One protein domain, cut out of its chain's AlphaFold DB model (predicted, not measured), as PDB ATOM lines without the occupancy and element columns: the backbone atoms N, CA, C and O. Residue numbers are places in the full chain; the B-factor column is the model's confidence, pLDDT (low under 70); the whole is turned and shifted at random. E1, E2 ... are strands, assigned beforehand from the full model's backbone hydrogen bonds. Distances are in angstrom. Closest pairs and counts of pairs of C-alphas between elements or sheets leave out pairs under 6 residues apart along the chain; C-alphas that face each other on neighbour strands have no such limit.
ATOM      1  N   TYR A  11      -2.368  41.955 -42.554       83.69
ATOM      2  CA  TYR A  11      -2.302  41.048 -43.684       83.69
ATOM      3  C   TYR A  11      -1.139  40.094 -43.519       83.69
ATOM      4  O   TYR A  11      -0.013  40.532 -43.311       83.69
ATOM      5  N   TRP A  12      -1.383  38.804 -43.663       86.19
ATOM      6  CA  TRP A  12      -0.318  37.851 -43.888       86.19
ATOM      7  C   TRP A  12       0.413  38.182 -45.182       86.19
ATOM      8  O   TRP A  12      -0.188  38.506 -46.212       86.19
ATOM      9  N   THR A  13       1.730  38.087 -45.098       85.19
ATOM     10  CA  THR A  13       2.612  38.055 -46.257       85.19
ATOM     11  C   THR A  13       2.978  36.613 -46.577       85.19
ATOM     12  O   THR A  13       2.711  35.697 -45.801       85.19
ATOM     13  N   GLY A  14       3.677  36.414 -47.691       87.62
ATOM     14  CA  GLY A  14       4.302  35.134 -47.981       87.62
ATOM     15  C   GLY A  14       5.565  34.842 -47.166       87.62
ATOM     16  O   GLY A  14       6.211  33.856 -47.483       87.62
ATOM     17  N   ALA A  15       6.000  35.674 -46.213       87.56
ATOM     18  CA  ALA A  15       7.215  35.408 -45.440       87.56
ATOM     19  C   ALA A  15       6.911  34.592 -44.174       87.56
ATOM     20  O   ALA A  15       5.999  34.910 -43.411       87.56
ATOM     21  N   GLU A  16       7.709  33.555 -43.933       85.06
ATOM     22  CA  GLU A  16       7.623  32.709 -42.742       85.06
ATOM     23  C   GLU A  16       9.010  32.331 -42.224       85.06
ATOM     24  O   GLU A  16       9.981  32.258 -42.984       85.06
ATOM     25  N   GLU A  17       9.086  32.020 -40.939       81.62
ATOM     26  CA  GLU A  17      10.227  31.327 -40.363       81.62
ATOM     27  C   GLU A  17      10.054  29.804 -40.500       81.62
ATOM     28  O   GLU A  17       8.998  29.243 -40.186       81.62
ATOM     29  N   ARG A  18      11.101  29.118 -40.982       73.31
ATOM     30  CA  ARG A  18      11.069  27.664 -41.231       73.31
ATOM     31  C   ARG A  18      11.780  26.819 -40.179       73.31
ATOM     32  O   ARG A  18      11.331  25.709 -39.918       73.31
ATOM     33  N   GLU A  19      12.868  27.315 -39.590       69.62
ATOM     34  CA  GLU A  19      13.777  26.484 -38.780       69.62
ATOM     35  C   GLU A  19      14.117  27.061 -37.391       69.62
ATOM     36  O   GLU A  19      15.002  26.523 -36.742       69.62
ATOM     37  N   ARG A  20      13.395  28.074 -36.878       64.81
ATOM     38  CA  ARG A  20      13.653  28.718 -35.561       64.81
ATOM     39  C   ARG A  20      15.063  29.317 -35.415       64.81
ATOM     40  O   ARG A  20      15.824  28.947 -34.522       64.81
ATOM     41  N   HIS A  21      15.428  30.225 -36.310       65.88
ATOM     42  CA  HIS A  21      16.759  30.840 -36.353       65.88
ATOM     43  C   HIS A  21      16.747  32.297 -36.848       65.88
ATOM     44  O   HIS A  21      17.729  32.734 -37.443       65.88
ATOM     45  N   ASP A  22      15.656  33.045 -36.660       71.19
ATOM     46  CA  ASP A  22      15.514  34.440 -37.125       71.19
ATOM     47  C   ASP A  22      15.676  34.596 -38.648       71.19
ATOM     48  O   ASP A  22      15.933  35.681 -39.180       71.19
ATOM     49  N   HIS A  23      15.537  33.489 -39.380       80.38
ATOM     50  CA  HIS A  23      15.698  33.430 -40.823       80.38
ATOM     51  C   HIS A  23      14.336  33.244 -41.484       80.38
ATOM     52  O   HIS A  23      13.736  32.166 -41.442       80.38
ATOM     53  N   PHE A  24      13.880  34.309 -42.139       82.81
ATOM     54  CA  PHE A  24      12.615  34.334 -42.857       82.81
ATOM     55  C   PHE A  24      12.812  34.012 -44.334       82.81
ATOM     56  O   PHE A  24      13.762  34.470 -44.977       82.81
ATOM     57  N   TYR A  25      11.869  33.263 -44.888       89.06
ATOM     58  CA  TYR A  25      11.850  32.858 -46.285       89.06
ATOM     59  C   TYR A  25      10.494  33.170 -46.897       89.06
ATOM     60  O   TYR A  25       9.457  33.006 -46.257       89.06
ATOM     61  N   TRP A  26      10.497  33.569 -48.165       87.00
ATOM     62  CA  TRP A  26       9.270  33.670 -48.945       87.00
ATOM     63  C   TRP A  26       8.758  32.267 -49.279       87.00
ATOM     64  O   TRP A  26       9.441  31.512 -49.970       87.00
ATOM     65  N   VAL A  27       7.549  31.921 -48.843       86.75
ATOM     66  CA  VAL A  27       6.878  30.636 -49.091       86.75
ATOM     67  C   VAL A  27       6.828  30.316 -50.583       86.75
ATOM     68  O   VAL A  27       7.144  29.192 -50.967       86.75
ATOM     69  N   SER A  28       6.494  31.307 -51.416       85.62
ATOM     70  CA  SER A  28       6.319  31.145 -52.864       85.62
ATOM     71  C   SER A  28       7.602  30.740 -53.592       85.62
ATOM     72  O   SER A  28       7.569  29.895 -54.480       85.62
ATOM     73  N   SER A  29       8.741  31.328 -53.219       86.38
ATOM     74  CA  SER A  29      10.007  31.157 -53.946       86.38
ATOM     75  C   SER A  29      11.068  30.363 -53.187       86.38
ATOM     76  O   SER A  29      12.082  29.981 -53.771       86.38
ATOM     77  N   GLY A  30      10.893  30.161 -51.881       87.62
ATOM     78  CA  GLY A  30      11.905  29.611 -50.978       87.62
ATOM     79  C   GLY A  30      13.128  30.513 -50.776       87.62
ATOM     80  O   GLY A  30      14.077  30.100 -50.114       87.62
ATOM     81  N   LYS A  31      13.143  31.725 -51.343       89.25
ATOM     82  CA  LYS A  31      14.271  32.656 -51.222       89.25
ATOM     83  C   LYS A  31      14.276  33.332 -49.848       89.25
ATOM     84  O   LYS A  31      13.198  33.596 -49.308       89.25
ATOM     85  N   PRO A  32      15.460  33.659 -49.302       89.00
ATOM     86  CA  PRO A  32      15.550  34.391 -48.048       89.00
ATOM     87  C   PRO A  32      14.967  35.798 -48.195       89.00
ATOM     88  O   PRO A  32      15.109  36.454 -49.234       89.00
ATOM     89  N   VAL A  33      14.339  36.278 -47.130       86.12
ATOM     90  CA  VAL A  33      13.944  37.677 -46.990       86.12
ATOM     91  C   VAL A  33      15.208  38.512 -46.784       86.12
ATOM     92  O   VAL A  33      15.909  38.362 -45.789       86.12
ATOM     93  N   VAL A  34      15.502  39.407 -47.729       86.50
ATOM     94  CA  VAL A  34      16.685  40.295 -47.684       86.50
ATOM     95  C   VAL A  34      16.343  41.749 -47.353       86.50
ATOM     96  O   VAL A  34      17.227  42.542 -47.042       86.50
ATOM     97  N   ILE A  35      15.061  42.106 -47.426       81.12
ATOM     98  CA  ILE A  35      14.532  43.418 -47.060       81.12
ATOM     99  C   ILE A  35      13.407  43.171 -46.073       81.12
ATOM    100  O   ILE A  35      12.515  42.372 -46.348       81.12
ATOM    101  N   ALA A  36      13.438  43.880 -44.953       78.31
ATOM    102  CA  ALA A  36      12.383  43.832 -43.961       78.31
ATOM    103  C   ALA A  36      12.083  45.234 -43.436       78.31
ATOM    104  O   ALA A  36      12.949  46.112 -43.436       78.31
ATOM    105  N   ASN A  37      10.847  45.436 -42.987       82.44
ATOM    106  CA  ASN A  37      10.391  46.707 -42.433       82.44
ATOM    107  C   ASN A  37       9.756  46.515 -41.052       82.44
ATOM    108  O   ASN A  37       8.629  46.949 -40.814       82.44
ATOM    109  N   TRP A  38      10.466  45.810 -40.172       79.44
ATOM    110  CA  TRP A  38      10.003  45.432 -38.838       79.44
ATOM    111  C   TRP A  38       9.550  46.625 -37.991       79.44
ATOM    112  O   TRP A  38      10.091  47.731 -38.086       79.44
ATOM    113  N   TYR A  39       8.557  46.382 -37.140       76.50
ATOM    114  CA  TYR A  39       8.219  47.265 -36.031       76.50
ATOM    115  C   TYR A  39       9.350  47.236 -34.980       76.50
ATOM    116  O   TYR A  39      10.027  46.224 -34.806       76.50
ATOM    117  N   SER A  40       9.621  48.373 -34.333       65.62
ATOM    118  CA  SER A  40      10.856  48.600 -33.558       65.62
ATOM    119  C   SER A  40      10.965  47.821 -32.243       65.62
ATOM    120  O   SER A  40      12.016  47.858 -31.611       65.62
ATOM    121  N   ASP A  41       9.894  47.170 -31.804       62.44
ATOM    122  CA  ASP A  41       9.836  46.342 -30.593       62.44
ATOM    123  C   ASP A  41      10.080  44.850 -30.878       62.44
ATOM    124  O   ASP A  41       9.830  44.007 -30.019       62.44
ATOM    125  N   TYR A  42      10.609  44.531 -32.064       62.66
ATOM    126  CA  TYR A  42      10.998  43.182 -32.448       62.66
ATOM    127  C   TYR A  42      11.946  42.545 -31.423       62.66
ATOM    128  O   TYR A  42      13.112  42.925 -31.293       62.66
ATOM    129  N   VAL A  43      11.441  41.513 -30.758       57.03
ATOM    130  CA  VAL A  43      12.232  40.435 -30.171       57.03
ATOM    131  C   VAL A  43      11.624  39.165 -30.753       57.03
ATOM    132  O   VAL A  43      10.440  38.949 -30.510       57.03
ATOM    133  N   PRO A  44      12.340  38.385 -31.573       57.84
ATOM    134  CA  PRO A  44      11.822  37.108 -32.044       57.84
ATOM    135  C   PRO A  44      11.582  36.214 -30.831       57.84
ATOM    136  O   PRO A  44      12.474  36.048 -29.995       57.84
ATOM    137  N   ASP A  45      10.363  35.702 -30.693       56.50
ATOM    138  CA  ASP A  45      10.069  34.696 -29.684       56.50
ATOM    139  C   ASP A  45      10.605  33.358 -30.206       56.50
ATOM    140  O   ASP A  45      10.129  32.819 -31.201       56.50
ATOM    141  N   SER A  46      11.648  32.834 -29.564       55.00
ATOM    142  CA  SER A  46      12.387  31.653 -30.026       55.00
ATOM    143  C   SER A  46      11.577  30.348 -29.998       55.00
ATOM    144  O   SER A  46      12.072  29.297 -30.421       55.00
ATOM    145  N   ASP A  47      10.350  30.385 -29.474       57.75
ATOM    146  CA  ASP A  47       9.573  29.193 -29.154       57.75
ATOM    147  C   ASP A  47       8.453  28.875 -30.161       57.75
ATOM    148  O   ASP A  47       7.865  27.786 -30.091       57.75
ATOM    149  N   THR A  48       8.196  29.709 -31.173       58.75
ATOM    150  CA  THR A  48       7.169  29.448 -32.205       58.75
ATOM    151  C   THR A  48       7.711  29.532 -33.632       58.75
ATOM    152  O   THR A  48       8.792  30.038 -33.877       58.75
ATOM    153  N   THR A  49       7.021  28.888 -34.584       62.00
ATOM    154  CA  THR A  49       7.283  29.118 -36.015       62.00
ATOM    155  C   THR A  49       6.369  30.243 -36.447       62.00
ATOM    156  O   THR A  49       5.151  30.052 -36.526       62.00
ATOM    157  N   ASP A  50       6.948  31.405 -36.703       70.31
ATOM    158  CA  ASP A  50       6.152  32.601 -36.920       70.31
ATOM    159  C   ASP A  50       5.966  32.907 -38.406       70.31
ATOM    160  O   ASP A  50       6.836  32.670 -39.250       70.31
ATOM    161  N   ALA A  51       4.782  33.416 -38.740       70.50
ATOM    162  CA  ALA A  51       4.503  34.000 -40.045       70.50
ATOM    163  C   ALA A  51       4.569  35.526 -39.942       70.50
ATOM    164  O   ALA A  51       4.344  36.103 -38.875       70.50
ATOM    165  N   VAL A  52       4.880  36.187 -41.055       72.94
ATOM    166  CA  VAL A  52       5.056  37.641 -41.095       72.94
ATOM    167  C   VAL A  52       3.762  38.332 -41.509       72.94
ATOM    168  O   VAL A  52       3.196  38.062 -42.572       72.94
ATOM    169  N   LEU A  53       3.342  39.283 -40.681       72.62
ATOM    170  CA  LEU A  53       2.229  40.194 -40.900       72.62
ATOM    171  C   LEU A  53       2.718  41.548 -41.404       72.62
ATOM    172  O   LEU A  53       3.665  42.116 -40.870       72.62
ATOM    173  N   LEU A  54       1.982  42.131 -42.338       70.69
ATOM    174  CA  LEU A  54       1.929  43.566 -42.570       70.69
ATOM    175  C   LEU A  54       0.873  44.174 -41.654       70.69
ATOM    176  O   LEU A  54      -0.296  43.792 -41.696       70.69
ATOM    177  N   LEU A  55       1.291  45.137 -40.847       67.50
ATOM    178  CA  LEU A  55       0.427  45.971 -40.028       67.50
ATOM    179  C   LEU A  55       0.310  47.346 -40.680       67.50
ATOM    180  O   LEU A  55       1.334  47.951 -41.019       67.50
ATOM    181  N   ASP A  56      -0.914  47.862 -40.796       65.69
ATOM    182  CA  ASP A  56      -1.124  49.289 -41.042       65.69
ATOM    183  C   ASP A  56      -0.792  50.052 -39.753       65.69
ATOM    184  O   ASP A  56      -1.615  50.212 -38.851       65.69
ATOM    185  N   GLY A  57       0.481  50.408 -39.594       57.19
ATOM    186  CA  GLY A  57       0.951  51.147 -38.436       57.19
ATOM    187  C   GLY A  57       0.594  52.620 -38.583       57.19
ATOM    188  O   GLY A  57       1.122  53.290 -39.472       57.19
ATOM    189  N   ASN A  58      -0.258  53.129 -37.686       63.78
ATOM    190  CA  ASN A  58      -0.563  54.556 -37.508       63.78
ATOM    191  C   ASN A  58       0.594  55.482 -37.930       63.78
ATOM    192  O   ASN A  58       1.721  55.285 -37.489       63.78
ATOM    193  N   SER A  59       0.301  56.521 -38.720       57.97
ATOM    194  CA  SER A  59       1.170  57.652 -39.128       57.97
ATOM    195  C   SER A  59       2.550  57.353 -39.757       57.97
ATOM    196  O   SER A  59       3.125  58.254 -40.363       57.97
ATOM    197  N   TYR A  60       3.089  56.135 -39.654       61.47
ATOM    198  CA  TYR A  60       4.455  55.761 -40.055       61.47
ATOM    199  C   TYR A  60       4.496  54.705 -41.172       61.47
ATOM    200  O   TYR A  60       5.586  54.265 -41.555       61.47
ATOM    201  N   GLY A  61       3.327  54.337 -41.705       74.06
ATOM    202  CA  GLY A  61       3.160  53.435 -42.841       74.06
ATOM    203  C   GLY A  61       3.192  51.952 -42.471       74.06
ATOM    204  O   GLY A  61       3.286  51.574 -41.305       74.06
ATOM    205  N   TRP A  62       3.131  51.107 -43.501       79.06
ATOM    206  CA  TRP A  62       3.098  49.652 -43.364       79.06
ATOM    207  C   TRP A  62       4.384  49.110 -42.754       79.06
ATOM    208  O   TRP A  62       5.470  49.298 -43.308       79.06
ATOM    209  N   ARG A  63       4.261  48.397 -41.637       82.31
ATOM    210  CA  ARG A  63       5.379  47.770 -40.923       82.31
ATOM    211  C   ARG A  63       5.151  46.278 -40.787       82.31
ATOM    212  O   ARG A  63       4.024  45.802 -40.874       82.31
ATOM    213  N   TRP A  64       6.236  45.546 -40.600       81.94
ATOM    214  CA  TRP A  64       6.205  44.104 -40.438       81.94
ATOM    215  C   TRP A  64       6.125  43.751 -38.959       81.94
ATOM    216  O   TRP A  64       6.789  44.359 -38.120       81.94
ATOM    217  N   SER A  65       5.321  42.749 -38.655       79.00
ATOM    218  CA  SER A  65       5.246  42.084 -37.362       79.00
ATOM    219  C   SER A  65       5.174  40.586 -37.615       79.00
ATOM    220  O   SER A  65       5.140  40.150 -38.764       79.00
ATOM    221  N   TYR A  66       5.168  39.791 -36.564       75.88
ATOM    222  CA  TYR A  66       5.035  38.353 -36.671       75.88
ATOM    223  C   TYR A  66       3.947  37.883 -35.712       75.88
ATOM    224  O   TYR A  66       3.599  38.572 -34.751       75.88
ATOM    225  N   ASN A  67       3.338  36.745 -36.018       72.25
ATOM    226  CA  ASN A  67       2.363  36.122 -35.136       72.25
ATOM    227  C   ASN A  67       2.329  34.618 -35.408       72.25
ATOM    228  O   ASN A  67       2.718  34.158 -36.488       72.25
ATOM    229  N   GLY A  68       1.814  33.857 -34.447       71.75
ATOM    230  CA  GLY A  68       1.603  32.429 -34.623       71.75
ATOM    231  C   GLY A  68       0.685  32.155 -35.818       71.75
ATOM    232  O   GLY A  68      -0.321  32.840 -36.027       71.75
ATOM    233  N   LYS A  69       1.008  31.109 -36.585       69.38
ATOM    234  CA  LYS A  69       0.312  30.711 -37.827       69.38
ATOM    235  C   LYS A  69      -1.190  30.406 -37.670       69.38
ATOM    236  O   LYS A  69      -1.883  30.228 -38.662       69.38
ATOM    237  N   SER A  70      -1.704  30.320 -36.443       67.62
ATOM    238  CA  SER A  70      -3.115  30.040 -36.141       67.62
ATOM    239  C   SER A  70      -4.016  31.281 -36.117       67.62
ATOM    240  O   SER A  70      -5.229  31.144 -35.942       67.62
ATOM    241  N   ALA A  71      -3.466  32.487 -36.276       69.00
ATOM    242  CA  ALA A  71      -4.263  33.707 -36.243       69.00
ATOM    243  C   ALA A  71      -5.015  33.952 -37.569       69.00
ATOM    244  O   ALA A  71      -4.437  33.926 -38.657       69.00
TER     245      ALA A  71
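Overview. This is residues 11 to 71 of the 84 residues of the protein "Hypothetical protein" of Cyprideis torosa (UniProt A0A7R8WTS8). One strongly twisted sheet of four strands curls like part of a barrel, made of a long hairpin, E3 and E4, beside a shorter one, E1 and E2. A long loop, residues 27 to 49, swings from E2 at one edge past E4 at the other edge, then leads into E3. The printed part has 61 residues, with no named helix and strands E1, E2, E3, E4 along the chain; the sheet's order is E2 - E1 - E3 - E4, antiparallel throughout. The class is all strand, though under half of the residues, 26 of 61, are in named elements. The whole is compact, with a radius of gyration of the C-alphas of 11.2 A and spans of 33 by 25 by 21 A.

Along the chain. Find C-alpha 50 at (6.152, 32.601, -36.920); from there E3, residues 50 to 57, runs 19.3 A. E4, residues 61 to 68, covers 22.6 A and ends at C-alpha 68, (1.603, 32.429, -34.623). Look for E1, residues 11 to 17, from C-alpha 11 at (-2.302, 41.048, -43.684); it is 16.2 A long. E2 is residues 24 to 26, 7.0 A.

Arrangement. Inner strands E1 and E3 are antiparallel at 145 degrees, with N 13 and O 52 within hydrogen-bond range at 2.9 A. The hairpin E3 and E4 stands at 149 degrees; look at N 53 and O 65, 2.8 A. In the hairpin E1 and E2, at 119 degrees, N 25 and O 16 are 2.9 A apart. Edge strands E2 and E4 are apart.

Size, cuts and confidence. The C-alphas farthest apart, of Glu 19 and Ser 59, are 33.6 A from each other. The printed part has no cut. The link E2 to E3 is long, 23 residues. Mean pLDDT of the printed part is 74.2; residues 19 to 21, 40 to 49, 55 to 60 and 69 to 71 are under 70.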